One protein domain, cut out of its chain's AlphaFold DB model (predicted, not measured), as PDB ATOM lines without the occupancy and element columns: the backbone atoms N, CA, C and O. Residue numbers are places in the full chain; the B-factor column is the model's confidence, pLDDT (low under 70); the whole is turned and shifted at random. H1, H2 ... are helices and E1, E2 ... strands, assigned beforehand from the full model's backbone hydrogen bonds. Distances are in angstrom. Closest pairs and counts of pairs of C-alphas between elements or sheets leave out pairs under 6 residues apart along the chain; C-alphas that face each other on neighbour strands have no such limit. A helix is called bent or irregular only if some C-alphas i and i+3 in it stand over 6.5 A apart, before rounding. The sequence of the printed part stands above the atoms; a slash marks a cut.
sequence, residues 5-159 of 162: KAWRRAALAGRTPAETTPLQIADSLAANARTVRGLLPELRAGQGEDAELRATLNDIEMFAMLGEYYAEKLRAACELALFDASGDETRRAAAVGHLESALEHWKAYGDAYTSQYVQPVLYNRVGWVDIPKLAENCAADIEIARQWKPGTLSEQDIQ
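Overview. This is residues 5 to 159 of the 162 residues of an uncharacterized protein of candidate division BRC1 bacterium ADurb.BinA364 (UniProt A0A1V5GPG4). Four long or fairly long helices, H2, H3, H4 and H5, lie side by side in an elongated slab, each running against the one before it, with H3, the longest, making much of the length. The two short helices H1 and H6 meet near the end of the slab where H3 ends, and the small strand hairpin E1 and E2 lies off to one side, apart from H1, H2, H3 and H6. The printed part has 155 residues with six named helices and two named strands, in the order H1 H2 H3 H4 E1 E2 H5 H6; the two strands make an antiparallel sheet, and the class is mostly helix. The whole is loose, with a radius of gyration of the C-alphas of 18.5 A, and spans 56 by 34 by 28 A.

Along the chain. H1 is residues 5 to 12, beginning at C-alpha 5 (144.936, 96.503, 147.785). H2 is residues 22 to 46, 35.9 A long; it has a kink of 36 degrees near residue 39 and is irregular, with C-alphas 38 and 41 7.0 A apart. H3, residues 51 to 86, is 52.8 A long and begins at C-alpha 51 (101.044, 99.164, 154.396). H4, residues 89 to 116, is 41.3 A long. E1 is residues 121 to 123 and E2 residues 127 to 129. H5, residues 135 to 147, is 18.9 A long. H6, residues 155 to 158, ends at C-alpha 158 (149.104, 93.453, 148.978).

Arrangement. H3 is the hub, touching H1, H2 and H4. H3, H4 and H5 form an up and down bundle, helices running alternately opposite ways. H2 and H3 form a helical hairpin at a shallow tilt of 22 degrees; their closest C-alphas, of Ala 26 and Ala 71, are 3.9 A apart. H3 and H4 form another at 17 degrees, a shallow tilt, closest at the C-alphas of Ala 76 and Ala 95, 4.0 A. H4 and H5 touch, opposite ways at a shallow tilt of 4 degrees, closest at the C-alphas of Leu 103 and Cys 138, 5.6 A. H2 and H4 are apart. H1 touches H3 at its residues 78 to 82 alone, at a steep tilt of 54 degrees, closest at the C-alphas of Arg 8 and Ala 81, 6.4 A. H1 and H6 only just touch, with 3 pairs of C-alphas within 8 A, the closest those of Lys 5 and Ile 158, 5.3 A. In the hairpin of E1 and E2, N 121 and O 129 are within hydrogen-bond range at 2.9 A, as are N 129 and O 121 at 2.8 A. Every O i to N i+4 pair is within range in H1; the figures are 19 of 21 in H2, 31 of 32 in H3, 23 of 24 in H4 and 8 of 9 in H5, and H6 is too short for such a pair.

Size, cuts and confidence. The two C-alphas farthest apart, of Glu 49 and Glu 155, are 57.9 A apart. The printed part has no cut, and no link is long. The mean pLDDT of the printed part is 95.9; residue 159 is under 70.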
ATOM      1  N   LYS A   5     143.504  96.827 147.854       93.25
ATOM      2  CA  LYS A   5     144.936  96.503 147.785       93.25
ATOM      3  C   LYS A   5     145.469  96.554 146.352       93.25
ATOM      4  O   LYS A   5     146.499  97.182 146.095       93.25
ATOM      5  N   ALA A   6     144.752  95.946 145.405       92.50
ATOM      6  CA  ALA A   6     145.082  96.037 143.987       92.50
ATOM      7  C   ALA A   6     144.988  97.488 143.490       92.50
ATOM      8  O   ALA A   6     145.856  97.946 142.742       92.50
ATOM      9  N   TRP A   7     143.968  98.226 143.941       95.38
ATOM     10  CA  TRP A   7     143.753  99.624 143.574       95.38
ATOM     11  C   TRP A   7     144.882 100.513 144.088       95.38
ATOM     12  O   TRP A   7     145.459 101.252 143.294       95.38
ATOM     13  N   ARG A   8     145.286 100.365 145.358       94.75
ATOM     14  CA  ARG A   8     146.444 101.061 145.943       94.75
ATOM     15  C   ARG A   8     147.682 100.878 145.070       94.75
ATOM     16  O   ARG A   8     148.355 101.848 144.744       94.75
ATOM     17  N   ARG A   9     147.976  99.641 144.649       93.25
ATOM     18  CA  ARG A   9     149.141  99.345 143.798       93.25
ATOM     19  C   ARG A   9     149.068 100.060 142.451       93.25
ATOM     20  O   ARG A   9     150.082 100.544 141.958       93.25
ATOM     21  N   ALA A  10     147.891 100.100 141.830       93.44
ATOM     22  CA  ALA A  10     147.702 100.826 140.581       93.44
ATOM     23  C   ALA A  10     147.858 102.343 140.778       93.44
ATOM     24  O   ALA A  10     148.590 102.965 140.010       93.44
ATOM     25  N   ALA A  11     147.258 102.895 141.835       94.06
ATOM     26  CA  ALA A  11     147.316 104.313 142.175       94.06
ATOM     27  C   ALA A  11     148.753 104.787 142.450       94.06
ATOM     28  O   ALA A  11     149.192 105.772 141.865       94.06
ATOM     29  N   LEU A  12     149.522 104.048 143.261       93.56
ATOM     30  CA  LEU A  12     150.928 104.366 143.550       93.56
ATOM     31  C   LEU A  12     151.831 104.258 142.313       93.56
ATOM     32  O   LEU A  12     152.827 104.966 142.213       93.56
ATOM     33  N   ALA A  13     151.476 103.398 141.356       94.56
ATOM     34  CA  ALA A  13     152.171 103.282 140.077       94.56
ATOM     35  C   ALA A  13     151.711 104.324 139.034       94.56
ATOM     36  O   ALA A  13     152.123 104.234 137.878       94.56
ATOM     37  N   GLY A  14     150.818 105.254 139.393       93.69
ATOM     38  CA  GLY A  14     150.261 106.249 138.469       93.69
ATOM     39  C   GLY A  14     149.428 105.647 137.332       93.69
ATOM     40  O   GLY A  14     149.277 106.268 136.283       93.69
ATOM     41  N   ARG A  15     148.912 104.422 137.499       92.50
ATOM     42  CA  ARG A  15     148.114 103.729 136.479       92.50
ATOM     43  C   ARG A  15     146.631 103.979 136.693       92.50
ATOM     44  O   ARG A  15     146.143 103.901 137.817       92.50
ATOM     45  N   THR A  16     145.902 104.148 135.596       90.31
ATOM     46  CA  THR A  16     144.436 104.148 135.588       90.31
ATOM     47  C   THR A  16     143.933 102.722 135.343       90.31
ATOM     48  O   THR A  16     144.165 102.184 134.258       90.31
ATOM     49  N   PRO A  17     143.282 102.064 136.319       90.62
ATOM     50  CA  PRO A  17     142.734 100.725 136.116       90.62
ATOM     51  C   PRO A  17     141.601 100.738 135.081       90.62
ATOM     52  O   PRO A  17     140.763 101.635 135.101       90.62
ATOM     53  N   ALA A  18     141.553  99.729 134.207       89.94
ATOM     54  CA  ALA A  18     140.440  99.539 133.267       89.94
ATOM     55  C   ALA A  18     139.191  98.937 133.942       89.94
ATOM     56  O   ALA A  18     138.068  99.109 133.479       89.94
ATOM     57  N   GLU A  19     139.393  98.204 135.034       92.50
ATOM     58  CA  GLU A  19     138.329  97.600 135.831       92.50
ATOM     59  C   GLU A  19     137.745  98.612 136.827       92.50
ATOM     60  O   GLU A  19     138.429  99.535 137.271       92.50
ATOM     61  N   THR A  20     136.503  98.386 137.264       95.88
ATOM     62  CA  THR A  20     135.848  99.234 138.269       95.88
ATOM     63  C   THR A  20     136.644  99.289 139.574       95.88
ATOM     64  O   THR A  20     136.923  98.254 140.190       95.88
ATOM     65  N   THR A  21     136.984 100.503 139.999       97.12
ATOM     66  CA  THR A  21     137.750 100.796 141.216       97.12
ATOM     67  C   THR A  21     136.856 100.862 142.459       97.12
ATOM     68  O   THR A  21     135.666 101.156 142.342       97.12
ATOM     69  N   PRO A  22     137.405 100.650 143.669       97.88
ATOM     70  CA  PRO A  22     136.654 100.832 144.914       97.88
ATOM     71  C   PRO A  22     136.077 102.247 145.070       97.88
ATOM     72  O   PRO A  22     134.956 102.383 145.548       97.88
ATOM     73  N   LEU A  23     136.782 103.288 144.610       98.06
ATOM     74  CA  LEU A  23     136.268 104.663 144.641       98.06
ATOM     75  C   LEU A  23     135.075 104.859 143.692       98.06
ATOM     76  O   LEU A  23     134.082 105.453 144.091       98.06
ATOM     77  N   GLN A  24     135.100 104.277 142.487       98.06
ATOM     78  CA  GLN A  24     133.935 104.301 141.587       98.06
ATOM     79  C   GLN A  24     132.723 103.563 142.173       98.06
ATOM     80  O   GLN A  24     131.585 103.981 141.961       98.06
ATOM     81  N   ILE A  25     132.950 102.476 142.918       98.38
ATOM     82  CA  ILE A  25     131.874 101.797 143.649       98.38
ATOM     83  C   ILE A  25     131.331 102.696 144.762       98.38
ATOM     84  O   ILE A  25     130.115 102.834 144.871       98.38
ATOM     85  N   ALA A  26     132.200 103.356 145.535       98.62
ATOM     86  CA  ALA A  26     131.777 104.304 146.564       98.62
ATOM     87  C   ALA A  26     130.932 105.449 145.979       98.62
ATOM     88  O   ALA A  26     129.871 105.777 146.508       98.62
ATOM     89  N   ASP A  27     131.352 106.010 144.845       98.62
ATOM     90  CA  ASP A  27     130.605 107.061 144.154       98.62
ATOM     91  C   ASP A  27     129.255 106.570 143.633       98.62
ATOM     92  O   ASP A  27     128.264 107.291 143.748       98.62
ATOM     93  N   SER A  28     129.188 105.336 143.128       98.50
ATOM     94  CA  SER A  28     127.934 104.728 142.670       98.50
ATOM     95  C   SER A  28     126.962 104.484 143.827       98.50
ATOM     96  O   SER A  28     125.781 104.804 143.712       98.50
ATOM     97  N   LEU A  29     127.448 103.971 144.963       98.62
ATOM     98  CA  LEU A  29     126.640 103.775 146.170       98.62
ATOM     99  C   LEU A  29     126.089 105.109 146.688       98.62
ATOM    100  O   LEU A  29     124.885 105.237 146.904       98.62
ATOM    101  N   ALA A  30     126.950 106.123 146.799       98.62
ATOM    102  CA  ALA A  30     126.549 107.458 147.227       98.62
ATOM    103  C   ALA A  30     125.569 108.115 146.237       98.62
ATOM    104  O   ALA A  30     124.643 108.809 146.652       98.62
ATOM    105  N   ALA A  31     125.743 107.906 144.928       98.69
ATOM    106  CA  ALA A  31     124.811 108.400 143.916       98.69
ATOM    107  C   ALA A  31     123.435 107.732 144.027       98.69
ATOM    108  O   ALA A  31     122.427 108.432 144.015       98.69
ATOM    109  N   ASN A  32     123.386 106.410 144.199       98.56
ATOM    110  CA  ASN A  32     122.131 105.682 144.385       98.56
ATOM    111  C   ASN A  32     121.402 106.130 145.655       98.56
ATOM    112  O   ASN A  32     120.200 106.381 145.605       98.56
ATOM    113  N   ALA A  33     122.127 106.303 146.764       98.56
ATOM    114  CA  ALA A  33     121.548 106.830 147.994       98.56
ATOM    115  C   ALA A  33     120.969 108.239 147.791       98.56
ATOM    116  O   ALA A  33     119.813 108.474 148.137       98.56
ATOM    117  N   ARG A  34     121.698 109.152 147.130       98.56
ATOM    118  CA  ARG A  34     121.173 110.488 146.786       98.56
ATOM    119  C   ARG A  34     119.915 110.427 145.921       98.56
ATOM    120  O   ARG A  34     118.978 111.178 146.178       98.56
ATOM    121  N   THR A  35     119.875 109.541 144.927       98.62
ATOM    122  CA  THR A  35     118.681 109.330 144.095       98.62
ATOM    123  C   THR A  35     117.492 108.900 144.947       98.62
ATOM    124  O   THR A  35     116.417 109.486 144.831       98.62
ATOM    125  N   VAL A  36     117.690 107.937 145.853       98.25
ATOM    126  CA  VAL A  36     116.647 107.515 146.797       98.25
ATOM    127  C   VAL A  36     116.184 108.694 147.649       98.25
ATOM    128  O   VAL A  36     114.993 108.982 147.667       98.25
ATOM    129  N   ARG A  37     117.100 109.429 148.293       97.50
ATOM    130  CA  ARG A  37     116.763 110.594 149.134       97.50
ATOM    131  C   ARG A  37     115.969 111.661 148.375       97.50
ATOM    132  O   ARG A  37     115.096 112.290 148.964       97.50
ATOM    133  N   GLY A  38     116.258 111.855 147.087       98.19
ATOM    134  CA  GLY A  38     115.547 112.806 146.232       98.19
ATOM    135  C   GLY A  38     114.131 112.366 145.853       98.19
ATOM    136  O   GLY A  38     113.233 113.200 145.813       98.19
ATOM    137  N   LEU A  39     113.918 111.071 145.599       98.19
ATOM    138  CA  LEU A  39     112.626 110.533 145.146       98.19
ATOM    139  C   LEU A  39     111.689 110.141 146.298       98.19
ATOM    140  O   LEU A  39     110.468 110.171 146.150       98.19
ATOM    141  N   LEU A  40     112.243 109.768 147.452       97.69
ATOM    142  CA  LEU A  40     111.481 109.212 148.569       97.69
ATOM    143  C   LEU A  40     110.351 110.126 149.086       97.69
ATOM    144  O   LEU A  40     109.282 109.591 149.384       97.69
ATOM    145  N   PRO A  41     110.507 111.466 149.181       97.75
ATOM    146  CA  PRO A  41     109.424 112.340 149.635       97.75
ATOM    147  C   PRO A  41     108.181 112.284 148.738       97.75
ATOM    148  O   PRO A  41     107.064 112.205 149.248       97.75
ATOM    149  N   GLU A  42     108.368 112.279 147.414       97.50
ATOM    150  CA  GLU A  42     107.269 112.192 146.444       97.50
ATOM    151  C   GLU A  42     106.572 110.829 146.528       97.50
ATOM    152  O   GLU A  42     105.347 110.755 146.620       97.50
ATOM    153  N   LEU A  43     107.355 109.747 146.593       97.38
ATOM    154  CA  LEU A  43     106.822 108.390 146.727       97.38
ATOM    155  C   LEU A  43     106.019 108.217 148.025       97.38
ATOM    156  O   LEU A  43     104.940 107.626 148.009       97.38
ATOM    157  N   ARG A  44     106.501 108.784 149.137       97.12
ATOM    158  CA  ARG A  44     105.796 108.771 150.428       97.12
ATOM    159  C   ARG A  44     104.502 109.576 150.395       97.12
ATOM    160  O   ARG A  44     103.520 109.146 150.991       97.12
ATOM    161  N   ALA A  45     104.469 110.708 149.691       96.50
ATOM    162  CA  ALA A  45     103.242 111.484 149.517       96.50
ATOM    163  C   ALA A  45     102.176 110.706 148.721       96.50
ATOM    164  O   ALA A  45     100.984 110.840 148.994       96.50
ATOM    165  N   GLY A  46     102.605 109.867 147.773       94.81
ATOM    166  CA  GLY A  46     101.728 109.025 146.959       94.81
ATOM    167  C   GLY A  46     101.311 107.690 147.590       94.81
ATOM    168  O   GLY A  46     100.442 107.026 147.033       94.81
ATOM    169  N   GLN A  47     101.894 107.277 148.723       95.38
ATOM    170  CA  GLN A  47     101.722 105.904 149.228       95.38
ATOM    171  C   GLN A  47     100.324 105.606 149.817       95.38
ATOM    172  O   GLN A  47      99.935 104.446 149.932       95.38
ATOM    173  N   GLY A  48      99.579 106.639 150.234       94.31
ATOM    174  CA  GLY A  48      98.278 106.487 150.895       94.31
ATOM    175  C   GLY A  48      98.333 105.629 152.169       94.31
ATOM    176  O   GLY A  48      99.259 105.741 152.976       94.31
ATOM    177  N   GLU A  49      97.326 104.771 152.353       94.88
ATOM    178  CA  GLU A  49      97.226 103.849 153.496       94.88
ATOM    179  C   GLU A  49      97.880 102.478 153.240       94.88
ATOM    180  O   GLU A  49      97.894 101.633 154.137       94.88
ATOM    181  N   ASP A  50      98.469 102.257 152.057       97.44
ATOM    182  CA  ASP A  50      99.069 100.974 151.679       97.44
ATOM    183  C   ASP A  50     100.256 100.633 152.599       97.44
ATOM    184  O   ASP A  50     101.294 101.305 152.631       97.44
ATOM    185  N   ALA A  51     100.066  99.593 153.412       95.50
ATOM    186  CA  ALA A  51     101.044  99.164 154.396       95.50
ATOM    187  C   ALA A  51     102.270  98.495 153.762       95.50
ATOM    188  O   ALA A  51     103.380  98.710 154.250       95.50
ATOM    189  N   GLU A  52     102.085  97.750 152.672       96.88
ATOM    190  CA  GLU A  52     103.163  97.046 151.974       96.88
ATOM    191  C   GLU A  52     104.045  98.037 151.211       96.88
ATOM    192  O   GLU A  52     105.276  97.960 151.262       96.88
ATOM    193  N   LEU A  53     103.432  99.038 150.569       97.50
ATOM    194  CA  LEU A  53     104.176 100.112 149.916       97.50
ATOM    195  C   LEU A  53     104.981 100.925 150.937       97.50
ATOM    196  O   LEU A  53     106.165 101.178 150.722       97.50
ATOM    197  N   ARG A  54     104.386 101.284 152.079       96.56
ATOM    198  CA  ARG A  54     105.099 101.985 153.158       96.56
ATOM    199  C   ARG A  54     106.285 101.172 153.685       96.56
ATOM    200  O   ARG A  54     107.365 101.734 153.861       96.56
ATOM    201  N   ALA A  55     106.102  99.871 153.915       96.19
ATOM    202  CA  ALA A  55     107.180  98.984 154.350       96.19
ATOM    203  C   ALA A  55     108.313  98.922 153.311       96.19
ATOM    204  O   ALA A  55     109.478  99.081 153.669       96.19
ATOM    205  N   THR A  56     107.962  98.809 152.028       97.38
ATOM    206  CA  THR A  56     108.918  98.808 150.910       97.38
ATOM    207  C   THR A  56     109.711 100.116 150.830       97.38
ATOM    208  O   THR A  56     110.925 100.101 150.633       97.38
ATOM    209  N   LEU A  57     109.054 101.266 151.000       97.88
ATOM    210  CA  LEU A  57     109.722 102.572 150.988       97.88
ATOM    211  C   LEU A  57     110.674 102.745 152.178       97.88
ATOM    212  O   LEU A  57     111.738 103.345 152.022       97.88
ATOM    213  N   ASN A  58     110.332 102.193 153.345       97.31
ATOM    214  CA  ASN A  58     111.232 102.171 154.498       97.31
ATOM    215  C   ASN A  58     112.463 101.288 154.240       97.31
ATOM    216  O   ASN A  58     113.580 101.720 154.519       97.31
ATOM    217  N   ASP A  59     112.288 100.109 153.635       97.69
ATOM    218  CA  ASP A  59     113.411  99.248 153.243       97.69
ATOM    219  C   ASP A  59     114.337  99.946 152.239       97.69
ATOM    220  O   ASP A  59     115.559  99.912 152.388       97.69
ATOM    221  N   ILE A  60     113.776 100.638 151.243       98.19
ATOM    222  CA  ILE A  60     114.547 101.426 150.269       98.19
ATOM    223  C   ILE A  60     115.358 102.529 150.965       98.19
ATOM    224  O   ILE A  60     116.530 102.733 150.633       98.19
ATOM    225  N   GLU A  61     114.775 103.225 151.945       98.25
ATOM    226  CA  GLU A  61     115.495 104.229 152.734       98.25
ATOM    227  C   GLU A  61     116.651 103.612 153.532       98.25
ATOM    228  O   GLU A  61     117.764 104.143 153.527       98.25
ATOM    229  N   MET A  62     116.421 102.457 154.158       98.06
ATOM    230  CA  MET A  62     117.460 101.714 154.870       98.06
ATOM    231  C   MET A  62     118.588 101.245 153.941       98.06
ATOM    232  O   MET A  62     119.763 101.335 154.301       98.06
ATOM    233  N   PHE A  63     118.270 100.806 152.720       98.06
ATOM    234  CA  PHE A  63     119.286 100.486 151.712       98.06
ATOM    235  C   PHE A  63     120.103 101.710 151.291       98.06
ATOM    236  O   PHE A  63     121.303 101.577 151.048       98.06
ATOM    237  N   ALA A  64     119.499 102.902 151.235       98.62
ATOM    238  CA  ALA A  64     120.243 104.134 150.985       98.62
ATOM    239  C   ALA A  64     121.225 104.441 152.127       98.62
ATOM    240  O   ALA A  64     122.387 104.728 151.845       98.62
ATOM    241  N   MET A  65     120.811 104.276 153.389       98.56
ATOM    242  CA  MET A  65     121.698 104.424 154.556       98.56
ATOM    243  C   MET A  65     122.872 103.435 154.517       98.56
ATOM    244  O   MET A  65     124.018 103.815 154.751       98.56
ATOM    245  N   LEU A  66     122.620 102.171 154.157       98.38
ATOM    246  CA  LEU A  66     123.688 101.185 153.954       98.38
ATOM    247  C   LEU A  66     124.612 101.557 152.786       98.38
ATOM    248  O   LEU A  66     125.822 101.349 152.869       98.38
ATOM    249  N   GLY A  67     124.064 102.112 151.704       98.62
ATOM    250  CA  GLY A  67     124.845 102.628 150.582       98.62
ATOM    251  C   GLY A  67     125.784 103.759 151.003       98.62
ATOM    252  O   GLY A  67     126.967 103.727 150.664       98.62
ATOM    253  N   GLU A  68     125.283 104.713 151.789       98.81
ATOM    254  CA  GLU A  68     126.068 105.804 152.379       98.81
ATOM    255  C   GLU A  68     127.177 105.248 153.291       98.81
ATOM    256  O   GLU A  68     128.354 105.553 153.089       98.81
ATOM    257  N   TYR A  69     126.837 104.328 154.201       98.81
ATOM    258  CA  TYR A  69     127.800 103.635 155.065       98.81
ATOM    259  C   TYR A  69     128.937 102.966 154.275       98.81
ATOM    260  O   TYR A  69     130.118 103.193 154.554       98.81
ATOM    261  N   TYR A  70     128.614 102.146 153.270       98.69
ATOM    262  CA  TYR A  70     129.632 101.417 152.510       98.69
ATOM    263  C   TYR A  70     130.449 102.316 151.578       98.69
ATOM    264  O   TYR A  70     131.628 102.029 151.351       98.69
ATOM    265  N   ALA A  71     129.870 103.407 151.066       98.88
ATOM    266  CA  ALA A  71     130.621 104.406 150.314       98.88
ATOM    267  C   ALA A  71     131.728 105.020 151.181       98.88
ATOM    268  O   ALA A  71     132.894 105.040 150.780       98.88
ATOM    269  N   GLU A  72     131.381 105.435 152.400       98.88
ATOM    270  CA  GLU A  72     132.333 105.994 153.357       98.88
ATOM    271  C   GLU A  72     133.375 104.955 153.809       98.88
ATOM    272  O   GLU A  72     134.573 105.240 153.804       98.88
ATOM    273  N   LYS A  73     132.977 103.700 154.071       98.56
ATOM    274  CA  LYS A  73     133.921 102.606 154.387       98.56
ATOM    275  C   LYS A  73     134.940 102.353 153.274       98.56
ATOM    276  O   LYS A  73     136.110 102.102 153.566       98.56
ATOM    277  N   LEU A  74     134.521 102.396 152.007       98.69
ATOM    278  CA  LEU A  74     135.423 102.205 150.867       98.69
ATOM    279  C   LEU A  74     136.397 103.376 150.714       98.69
ATOM    280  O   LEU A  74     137.587 103.139 150.495       98.69
ATOM    281  N   ARG A  75     135.918 104.618 150.866       98.88
ATOM    282  CA  ARG A  75     136.764 105.823 150.845       98.88
ATOM    283  C   ARG A  75     137.792 105.797 151.972       98.88
ATOM    284  O   ARG A  75     138.982 105.943 151.705       98.88
ATOM    285  N   ALA A  76     137.357 105.480 153.191       98.81
ATOM    286  CA  ALA A  76     138.237 105.307 154.339       98.81
ATOM    287  C   ALA A  76     139.328 104.261 154.092       98.81
ATOM    288  O   ALA A  76     140.506 104.518 154.334       98.81
ATOM    289  N   ALA A  77     138.953 103.085 153.580       98.38
ATOM    290  CA  ALA A  77     139.907 102.021 153.289       98.38
ATOM    291  C   ALA A  77     140.928 102.438 152.218       98.38
ATOM    292  O   ALA A  77     142.104 102.087 152.318       98.38
ATOM    293  N   CYS A  78     140.497 103.194 151.205       98.31
ATOM    294  CA  CYS A  78     141.373 103.721 150.164       98.31
ATOM    295  C   CYS A  78     142.383 104.733 150.724       98.31
ATOM    296  O   CYS A  78     143.581 104.604 150.460       98.31
ATOM    297  N   GLU A  79     141.932 105.690 151.534       98.69
ATOM    298  CA  GLU A  79     142.820 106.667 152.171       98.69
ATOM    299  C   GLU A  79     143.784 106.007 153.159       98.69
ATOM    300  O   GLU A  79     144.986 106.271 153.114       98.69
ATOM    301  N   LEU A  80     143.305 105.065 153.976       98.44
ATOM    302  CA  LEU A  80     144.151 104.329 154.915       98.44
ATOM    303  C   LEU A  80     145.208 103.484 154.189       98.44
ATOM    304  O   LEU A  80     146.358 103.424 154.617       98.44
ATOM    305  N   ALA A  81     144.857 102.875 153.053       97.25
ATOM    306  CA  ALA A  81     145.798 102.123 152.227       97.25
ATOM    307  C   ALA A  81     146.890 103.017 151.610       97.25
ATOM    308  O   ALA A  81     148.028 102.573 151.432       97.25
ATOM    309  N   LEU A  82     146.570 104.268 151.275       97.69
ATOM    310  CA  LEU A  82     147.555 105.241 150.801       97.69
ATOM    311  C   LEU A  82     148.388 105.824 151.952       97.69
ATOM    312  O   LEU A  82     149.600 105.983 151.787       97.69
ATOM    313  N   PHE A  83     147.790 106.074 153.122       98.19
ATOM    314  CA  PHE A  83     148.517 106.421 154.349       98.19
ATOM    315  C   PHE A  83     149.537 105.342 154.712       98.19
ATOM    316  O   PHE A  83     150.704 105.653 154.929       98.19
ATOM    317  N   ASP A  84     149.134 104.070 154.677       97.81
ATOM    318  CA  ASP A  84     150.021 102.939 154.944       97.81
ATOM    319  C   ASP A  84     151.278 102.958 154.057       97.81
ATOM    320  O   ASP A  84     152.353 102.571 154.501       97.81
ATOM    321  N   ALA A  85     151.167 103.440 152.814       95.94
ATOM    322  CA  ALA A  85     152.293 103.537 151.883       95.94
ATOM    323  C   ALA A  85     153.176 104.767 152.089       95.94
ATOM    324  O   ALA A  85     154.372 104.714 151.821       95.94
ATOM    325  N   SER A  86     152.562 105.890 152.451       96.38
ATOM    326  CA  SER A  86     153.179 107.216 152.355       96.38
ATOM    327  C   SER A  86     153.578 107.800 153.704       96.38
ATOM    328  O   SER A  86     154.457 108.653 153.751       96.38
ATOM    329  N   GLY A  87     152.921 107.382 154.787       96.94
ATOM    330  CA  GLY A  87     152.982 108.067 156.075       96.94
ATOM    331  C   GLY A  87     152.337 109.457 156.078       96.94
ATOM    332  O   GLY A  87     152.527 110.202 157.032       96.94
ATOM    333  N   ASP A  88     151.588 109.822 155.032       97.94
ATOM    334  CA  ASP A  88     150.947 111.132 154.918       97.94
ATOM    335  C   ASP A  88     149.754 111.260 155.873       97.94
ATOM    336  O   ASP A  88     148.670 110.715 155.649       97.94
ATOM    337  N   GLU A  89     149.952 112.029 156.937       98.06
ATOM    338  CA  GLU A  89     148.968 112.258 157.991       98.06
ATOM    339  C   GLU A  89     147.646 112.856 157.506       98.06
ATOM    340  O   GLU A  89     146.599 112.603 158.108       98.06
ATOM    341  N   THR A  90     147.649 113.586 156.388       98.50
ATOM    342  CA  THR A  90     146.406 114.112 155.808       98.50
ATOM    343  C   THR A  90     145.486 112.983 155.342       98.50
ATOM    344  O   THR A  90     144.269 113.065 155.505       98.50
ATOM    345  N   ARG A  91     146.062 111.875 154.860       98.50
ATOM    346  CA  ARG A  91     145.318 110.677 154.453       98.50
ATOM    347  C   ARG A  91     144.779 109.903 155.642       98.50
ATOM    348  O   ARG A  91     143.651 109.424 155.590       98.50
ATOM    349  N   ARG A  92     145.537 109.817 156.744       98.69
ATOM    350  CA  ARG A  92     145.017 109.228 157.988       98.69
ATOM    351  C   ARG A  92     143.831 110.033 158.510       98.69
ATOM    352  O   ARG A  92     142.806 109.445 158.841       98.69
ATOM    353  N   ALA A  93     143.946 111.361 158.538       98.75
ATOM    354  CA  ALA A  93     142.855 112.237 158.951       98.75
ATOM    355  C   ALA A  93     141.611 112.065 158.059       98.75
ATOM    356  O   ALA A  93     140.505 111.924 158.579       98.75
ATOM    357  N   ALA A  94     141.789 111.992 156.735       98.81
ATOM    358  CA  ALA A  94     140.695 111.727 155.801       98.81
ATOM    359  C   ALA A  94     140.045 110.352 156.037       98.81
ATOM    360  O   ALA A  94     138.820 110.250 156.095       98.81
ATOM    361  N   ALA A  95     140.845 109.299 156.238       98.81
ATOM    362  CA  ALA A  95     140.334 107.966 156.544       98.81
ATOM    363  C   ALA A  95     139.494 107.947 157.829       98.81
ATOM    364  O   ALA A  95     138.417 107.354 157.848       98.81
ATOM    365  N   VAL A  96     139.959 108.625 158.882       98.88
ATOM    366  CA  VAL A  96     139.228 108.765 160.150       98.88
ATOM    367  C   VAL A  96     137.909 109.510 159.946       98.88
ATOM    368  O   VAL A  96     136.877 109.002 160.373       98.88
ATOM    369  N   GLY A  97     137.908 110.643 159.235       98.88
ATOM    370  CA  GLY A  97     136.681 111.405 158.965       98.88
ATOM    371  C   GLY A  97     135.637 110.616 158.163       98.88
ATOM    372  O   GLY A  97     134.444 110.659 158.469       98.88
ATOM    373  N   HIS A  98     136.080 109.819 157.185       98.88
ATOM    374  CA  HIS A  98     135.204 108.887 156.473       98.88
ATOM    375  C   HIS A  98     134.644 107.793 157.403       98.88
ATOM    376  O   HIS A  98     133.467 107.458 157.315       98.88
ATOM    377  N   LEU A  99     135.433 107.241 158.333       98.94
ATOM    378  CA  LEU A  99     134.937 106.228 159.283       98.94
ATOM    379  C   LEU A  99     133.966 106.802 160.319       98.94
ATOM    380  O   LEU A  99     133.001 106.131 160.677       98.94
ATOM    381  N   GLU A 100     134.189 108.034 160.772       98.88
ATOM    382  CA  GLU A 100     133.247 108.765 161.627       98.88
ATOM    383  C   GLU A 100     131.912 108.974 160.896       98.88
ATOM    384  O   GLU A 100     130.860 108.620 161.429       98.88
ATOM    385  N   SER A 101     131.957 109.402 159.631       98.88
ATOM    386  CA  SER A 101     130.761 109.521 158.783       98.88
ATOM    387  C   SER A 101     130.085 108.162 158.554       98.88
ATOM    388  O   SER A 101     128.862 108.047 158.600       98.88
ATOM    389  N   ALA A 102     130.850 107.088 158.338       98.81
ATOM    390  CA  ALA A 102     130.300 105.740 158.216       98.81
ATOM    391  C   ALA A 102     129.558 105.320 159.498       98.81
ATOM    392  O   ALA A 102     128.444 104.803 159.425       98.81
ATOM    393  N   LEU A 103     130.132 105.575 160.677       98.81
ATOM    394  CA  LEU A 103     129.492 105.266 161.956       98.81
ATOM    395  C   LEU A 103     128.140 105.981 162.112       98.81
ATOM    396  O   LEU A 103     127.193 105.377 162.616       98.81
ATOM    397  N   GLU A 104     128.029 107.235 161.673       98.75
ATOM    398  CA  GLU A 104     126.760 107.974 161.687       98.75
ATOM    399  C   GLU A 104     125.697 107.305 160.805       98.75
ATOM    400  O   GLU A 104     124.588 107.045 161.276       98.75
ATOM    401  N   HIS A 105     126.045 106.932 159.569       98.69
ATOM    402  CA  HIS A 105     125.123 106.224 158.674       98.69
ATOM    403  C   HIS A 105     124.722 104.845 159.218       98.69
ATOM    404  O   HIS A 105     123.562 104.451 159.094       98.69
ATOM    405  N   TRP A 106     125.645 104.120 159.863       98.69
ATOM    406  CA  TRP A 106     125.330 102.838 160.501       98.69
ATOM    407  C   TRP A 106     124.342 103.000 161.658       98.69
ATOM    408  O   TRP A 106     123.400 102.218 161.775       98.69
ATOM    409  N   LYS A 107     124.524 104.022 162.503       98.56
ATOM    410  CA  LYS A 107     123.586 104.328 163.594       98.56
ATOM    411  C   LYS A 107     122.201 104.671 163.052       98.56
ATOM    412  O   LYS A 107     121.228 104.069 163.488       98.56
ATOM    413  N   ALA A 108     122.129 105.543 162.044       98.19
ATOM    414  CA  ALA A 108     120.867 105.888 161.391       98.19
ATOM    415  C   ALA A 108     120.163 104.653 160.799       98.19
ATOM    416  O   ALA A 108     118.956 104.492 160.962       98.19
ATOM    417  N   TYR A 109     120.924 103.750 160.168       98.44
ATOM    418  CA  TYR A 109     120.409 102.468 159.691       98.44
ATOM    419  C   TYR A 109     119.886 101.587 160.834       98.44
ATOM    420  O   TYR A 109     118.791 101.044 160.724       98.44
ATOM    421  N   GLY A 110     120.628 101.458 161.938       97.75
ATOM    422  CA  GLY A 110     120.202 100.677 163.102       97.75
ATOM    423  C   GLY A 110     118.920 101.209 163.748       97.75
ATOM    424  O   GLY A 110     118.022 100.426 164.072       97.75
ATOM    425  N   ASP A 111     118.796 102.530 163.872       97.62
ATOM    426  CA  ASP A 111     117.595 103.189 164.392       97.62
ATOM    427  C   ASP A 111     116.391 102.953 163.464       97.62
ATOM    428  O   ASP A 111     115.316 102.551 163.915       97.62
ATOM    429  N   ALA A 112     116.576 103.117 162.149       96.88
ATOM    430  CA  ALA A 112     115.530 102.839 161.165       96.88
ATOM    431  C   ALA A 112     115.108 101.361 161.186       96.88
ATOM    432  O   ALA A 112     113.915 101.057 161.224       96.88
ATOM    433  N   TYR A 113     116.070 100.440 161.253       96.44
ATOM    434  CA  TYR A 113     115.810  99.005 161.275       96.44
ATOM    435  C   TYR A 113     115.015  98.586 162.512       96.44
ATOM    436  O   TYR A 113     114.031  97.858 162.398       96.44
ATOM    437  N   THR A 114     115.394  99.070 163.697       96.44
ATOM    438  CA  THR A 114     114.704  98.727 164.955       96.44
ATOM    439  C   THR A 114     113.313  99.341 165.081       96.44
ATOM    440  O   THR A 114     112.497  98.842 165.854       96.44
ATOM    441  N   SER A 115     112.999 100.371 164.289       94.12
ATOM    442  CA  SER A 115     111.637 100.907 164.197       94.12
ATOM    443  C   SER A 115     110.655  99.962 163.487       94.12
ATOM    444  O   SER A 115     109.446 100.062 163.699       94.12
ATOM    445  N   GLN A 116     111.163  99.039 162.660       91.44
ATOM    446  CA  GLN A 116     110.357  98.167 161.799       91.44
ATOM    447  C   GLN A 116     110.524  96.677 162.119       91.44
ATOM    448  O   GLN A 116     109.583  95.900 161.956       91.44
ATOM    449  N   TYR A 117     111.701  96.271 162.588       93.69
ATOM    450  CA  TYR A 117     112.076  94.876 162.756       93.69
ATOM    451  C   TYR A 117     112.584  94.586 164.165       93.69
ATOM    452  O   TYR A 117     113.257  95.394 164.803       93.69
ATOM    453  N   VAL A 118     112.303  93.371 164.637       94.19
ATOM    454  CA  VAL A 118     112.767  92.902 165.945       94.19
ATOM    455  C   VAL A 118     114.287  92.726 165.935       94.19
ATOM    456  O   VAL A 118     114.863  92.175 164.992       94.19
ATOM    457  N   GLN A 119     114.931  93.168 167.012       93.56
ATOM    458  CA  GLN A 119     116.340  92.938 167.318       93.56
ATOM    459  C   GLN A 119     116.504  92.624 168.815       93.56
ATOM    460  O   GLN A 119     115.738  93.153 169.625       93.56
ATOM    461  N   PRO A 120     117.498  91.802 169.198       94.19
ATOM    462  CA  PRO A 120     118.395  91.020 168.337       94.19
ATOM    463  C   PRO A 120     117.717  89.754 167.770       94.19
ATOM    464  O   PRO A 120     116.701  89.297 168.290       94.19
ATOM    465  N   VAL A 121     118.287  89.156 166.717       95.50
ATOM    466  CA  VAL A 121     117.767  87.928 166.073       95.50
ATOM    467  C   VAL A 121     118.812  86.815 166.088       95.50
ATOM    468  O   VAL A 121     119.977  87.039 165.763       95.50
ATOM    469  N   LEU A 122     118.394  85.594 166.435       95.12
ATOM    470  CA  LEU A 122     119.222  84.391 166.353       95.12
ATOM    471  C   LEU A 122     119.056  83.722 164.983       95.12
ATOM    472  O   LEU A 122     117.989  83.200 164.664       95.12
ATOM    473  N   TYR A 123     120.127  83.687 164.193       92.31
ATOM    474  CA  TYR A 123     120.166  82.992 162.906       92.31
ATOM    475  C   TYR A 123     120.945  81.676 162.997       92.31
ATOM    476  O   TYR A 123     122.007  81.610 163.614       92.31
ATOM    477  N   ASN A 124     120.482  80.651 162.271       93.94
ATOM    478  CA  ASN A 124     121.036  79.287 162.313       93.94
ATOM    479  C   ASN A 124     122.556  79.193 162.074       93.94
ATOM    480  O   ASN A 124     123.202  78.323 162.645       93.94
ATOM    481  N   ARG A 125     123.129  80.045 161.210       93.31
ATOM    482  CA  ARG A 125     124.555  79.968 160.824       93.31
ATOM    483  C   ARG A 125     125.437  81.051 161.439       93.31
ATOM    484  O   ARG A 125     126.616  80.803 161.652       93.31
ATOM    485  N   VAL A 126     124.896  82.246 161.666       88.94
ATOM    486  CA  VAL A 126     125.682  83.416 162.104       88.94
ATOM    487  C   VAL A 126     125.477  83.760 163.581       88.94
ATOM    488  O   VAL A 126     126.144  84.652 164.090       88.94
ATOM    489  N   GLY A 127     124.612  83.024 164.287       93.88
ATOM    490  CA  GLY A 127     124.343  83.251 165.701       93.88
ATOM    491  C   GLY A 127     123.490  84.496 165.933       93.88
ATOM    492  O   GLY A 127     122.635  84.836 165.112       93.88
ATOM    493  N   TRP A 128     123.695  85.138 167.082       94.75
ATOM    494  CA  TRP A 128     123.004  86.373 167.441       94.75
ATOM    495  C   TRP A 128     123.498  87.541 166.591       94.75
ATOM    496  O   TRP A 128     124.688  87.851 166.582       94.75
ATOM    497  N   VAL A 129     122.564  88.205 165.919       94.69
ATOM    498  CA  VAL A 129     122.786  89.456 165.196       94.69
ATOM    499  C   VAL A 129     122.010  90.557 165.903       94.69
ATOM    500  O   VAL A 129     120.807  90.433 166.127       94.69
ATOM    501  N   ASP A 130     122.733  91.614 166.251       96.69
ATOM    502  CA  ASP A 130     122.225  92.823 166.889       96.69
ATOM    503  C   ASP A 130     122.758  94.022 166.096       96.69
ATOM    504  O   ASP A 130     123.908  94.430 166.257       96.69
ATOM    505  N   ILE A 131     121.950  94.518 165.157       95.94
ATOM    506  CA  ILE A 131     122.352  95.576 164.219       95.94
ATOM    507  C   ILE A 131     122.781  96.862 164.946       95.94
ATOM    508  O   ILE A 131     123.868  97.363 164.631       95.94
ATOM    509  N   PRO A 132     122.018  97.387 165.928       96.31
ATOM    510  CA  PRO A 132     122.474  98.514 166.740       96.31
ATOM    511  C   PRO A 132     123.823  98.253 167.412       96.31
ATOM    512  O   PRO A 132     124.718  99.097 167.342       96.31
ATOM    513  N   LYS A 133     124.017  97.067 168.004       97.06
ATOM    514  CA  LYS A 133     125.273  96.735 168.688       97.06
ATOM    515  C   LYS A 133     126.472  96.650 167.745       97.06
ATOM    516  O   LYS A 133     127.585  96.979 168.144       97.06
ATOM    517  N   LEU A 134     126.275  96.286 166.477       96.75
ATOM    518  CA  LEU A 134     127.355  96.288 165.482       96.75
ATOM    519  C   LEU A 134     127.967  97.683 165.243       96.75
ATOM    520  O   LEU A 134     129.078  97.756 164.717       96.75
ATOM    521  N   ALA A 135     127.331  98.770 165.703       97.69
ATOM    522  CA  ALA A 135     127.942 100.100 165.730       97.69
ATOM    523  C   ALA A 135     129.245 100.138 166.555       97.69
ATOM    524  O   ALA A 135     130.132 100.938 166.258       97.69
ATOM    525  N   GLU A 136     129.396  99.257 167.551       98.12
ATOM    526  CA  GLU A 136     130.637  99.095 168.323       98.12
ATOM    527  C   GLU A 136     131.810  98.690 167.417       98.12
ATOM    528  O   GLU A 136     132.915  99.210 167.564       98.12
ATOM    529  N   ASN A 137     131.567  97.832 166.420       97.50
ATOM    530  CA  ASN A 137     132.589  97.433 165.451       97.50
ATOM    531  C   ASN A 137     132.951  98.594 164.517       97.50
ATOM    532  O   ASN A 137     134.127  98.823 164.246       97.50
ATOM    533  N   CYS A 138     131.956  99.365 164.069       97.12
ATOM    534  CA  CYS A 138     132.195 100.561 163.258       97.12
ATOM    535  C   CYS A 138     133.012 101.610 164.029       97.12
ATOM    536  O   CYS A 138     133.898 102.243 163.462       97.12
ATOM    537  N   ALA A 139     132.760 101.765 165.332       98.31
ATOM    538  CA  ALA A 139     133.559 102.626 166.196       98.31
ATOM    539  C   ALA A 139     134.987 102.085 166.391       98.31
ATOM    540  O   ALA A 139     135.945 102.855 166.363       98.31
ATOM    541  N   ALA A 140     135.153 100.767 166.527       98.56
ATOM    542  CA  ALA A 140     136.471 100.144 166.619       98.56
ATOM    543  C   ALA A 140     137.320 100.364 165.352       98.56
ATOM    544  O   ALA A 140     138.529 100.563 165.458       98.56
ATOM    545  N   ASP A 141     136.705 100.406 164.164       98.44
ATOM    546  CA  ASP A 141     137.412 100.723 162.916       98.44
ATOM    547  C   ASP A 141     138.069 102.115 162.944       98.44
ATOM    548  O   ASP A 141     139.171 102.286 162.417       98.44
ATOM    549  N   ILE A 142     137.426 103.104 163.578       98.81
ATOM    550  CA  ILE A 142     137.981 104.459 163.748       98.81
ATOM    551  C   ILE A 142     139.278 104.391 164.559       98.81
ATOM    552  O   ILE A 142     140.291 104.978 164.173       98.81
ATOM    553  N   GLU A 143     139.273 103.636 165.657       98.50
ATOM    554  CA  GLU A 143     140.455 103.460 166.503       98.50
ATOM    555  C   GLU A 143     141.575 102.710 165.778       98.50
ATOM    556  O   GLU A 143     142.739 103.102 165.880       98.50
ATOM    557  N   ILE A 144     141.233 101.703 164.966       98.25
ATOM    558  CA  ILE A 144     142.196 101.020 164.095       98.25
ATOM    559  C   ILE A 144     142.882 102.025 163.161       98.25
ATOM    560  O   ILE A 144     144.108 102.023 163.064       98.25
ATOM    561  N   ALA A 145     142.127 102.908 162.499       98.25
ATOM    562  CA  ALA A 145     142.699 103.908 161.596       98.25
ATOM    563  C   ALA A 145     143.561 104.949 162.333       98.25
ATOM    564  O   ALA A 145     144.640 105.304 161.854       98.25
ATOM    565  N   ARG A 146     143.134 105.404 163.521       98.44
ATOM    566  CA  ARG A 146     143.899 106.344 164.364       98.44
ATOM    567  C   ARG A 146     145.245 105.761 164.790       98.44
ATOM    568  O   ARG A 146     146.261 106.457 164.757       98.44
ATOM    569  N   GLN A 147     145.258 104.485 165.164       97.94
ATOM    570  CA  GLN A 147     146.441 103.790 165.678       97.94
ATOM    571  C   GLN A 147     147.282 103.123 164.579       97.94
ATOM    572  O   GLN A 147     148.344 102.565 164.877       97.94
ATOM    573  N   TRP A 148     146.835 103.185 163.321       98.06
ATOM    574  CA  TRP A 148     147.522 102.565 162.194       98.06
ATOM    575  C   TRP A 148     148.944 103.104 162.044       98.06
ATOM    576  O   TRP A 148     149.181 104.311 162.132       98.06
ATOM    577  N   LYS A 149     149.896 102.207 161.779       97.12
ATOM    578  CA  LYS A 149     151.296 102.565 161.534       97.12
ATOM    579  C   LYS A 149     151.620 102.400 160.048       97.12
ATOM    580  O   LYS A 149     151.286 101.357 159.488       97.12
ATOM    581  N   PRO A 150     152.265 103.375 159.393       96.69
ATOM    582  CA  PRO A 150     152.717 103.199 158.017       96.69
ATOM    583  C   PRO A 150     153.607 101.959 157.858       96.69
ATOM    584  O   PRO A 150     154.386 101.633 158.754       96.69
ATOM    585  N   GLY A 151     153.477 101.267 156.726       94.19
ATOM    586  CA  GLY A 151     154.190 100.025 156.429       94.19
ATOM    587  C   GLY A 151     153.657  98.787 157.158       94.19
ATOM    588  O   GLY A 151     154.369  97.789 157.240       94.19
ATOM    589  N   THR A 152     152.430  98.830 157.693       92.12
ATOM    590  CA  THR A 152     151.804  97.670 158.353       92.12
ATOM    591  C   THR A 152     151.441  96.581 157.342       92.12
ATOM    592  O   THR A 152     151.538  95.399 157.663       92.12
ATOM    593  N   LEU A 153     151.034  96.945 156.120       88.88
ATOM    594  CA  LEU A 153     150.714  95.960 155.082       88.88
ATOM    595  C   LEU A 153     151.989  95.438 154.415       88.88
ATOM    596  O   LEU A 153     152.720  96.198 153.779       88.88
ATOM    597  N   SER A 154     152.217  94.125 154.491       82.38
ATOM    598  CA  SER A 154     153.326  93.481 153.785       82.38
ATOM    599  C   SER A 154     153.068  93.380 152.274       82.38
ATOM    600  O   SER A 154     151.928  93.422 151.805       82.38
ATOM    601  N   GLU A 155     154.122  93.167 151.481       73.00
ATOM    602  CA  GLU A 155     153.981  92.885 150.042       73.00
ATOM    603  C   GLU A 155     153.105  91.655 149.772       73.00
ATOM    604  O   GLU A 155     152.353  91.629 148.793       73.00
ATOM    605  N   GLN A 156     153.149  90.665 150.666       73.69
ATOM    606  CA  GLN A 156     152.311  89.475 150.587       73.69
ATOM    607  C   GLN A 156     150.844  89.791 150.905       73.69
ATOM    608  O   GLN A 156     149.959  89.249 150.248       73.69
ATOM    609  N   ASP A 157     150.577  90.716 151.831       74.50
ATOM    610  CA  ASP A 157     149.219  91.201 152.098       74.50
ATOM    611  C   ASP A 157     148.650  91.969 150.912       74.50
ATOM    612  O   ASP A 157     147.438  91.958 150.711       74.50
ATOM    613  N   ILE A 158     149.499  92.649 150.139       72.44
ATOM    614  CA  ILE A 158     149.104  93.453 148.978       72.44
ATOM    615  C   ILE A 158     148.834  92.572 147.749       72.44
ATOM    616  O   ILE A 158     148.099  92.991 146.850       72.44
ATOM    617  N   GLN A 159     149.410  91.369 147.674       68.88
ATOM    618  CA  GLN A 159     149.126  90.394 146.622       68.88
ATOM    619  C   GLN A 159     147.817  89.654 146.925       68.88
ATOM    620  O   GLN A 159     147.775  88.769 147.773       68.88
TER     621      GLN A 159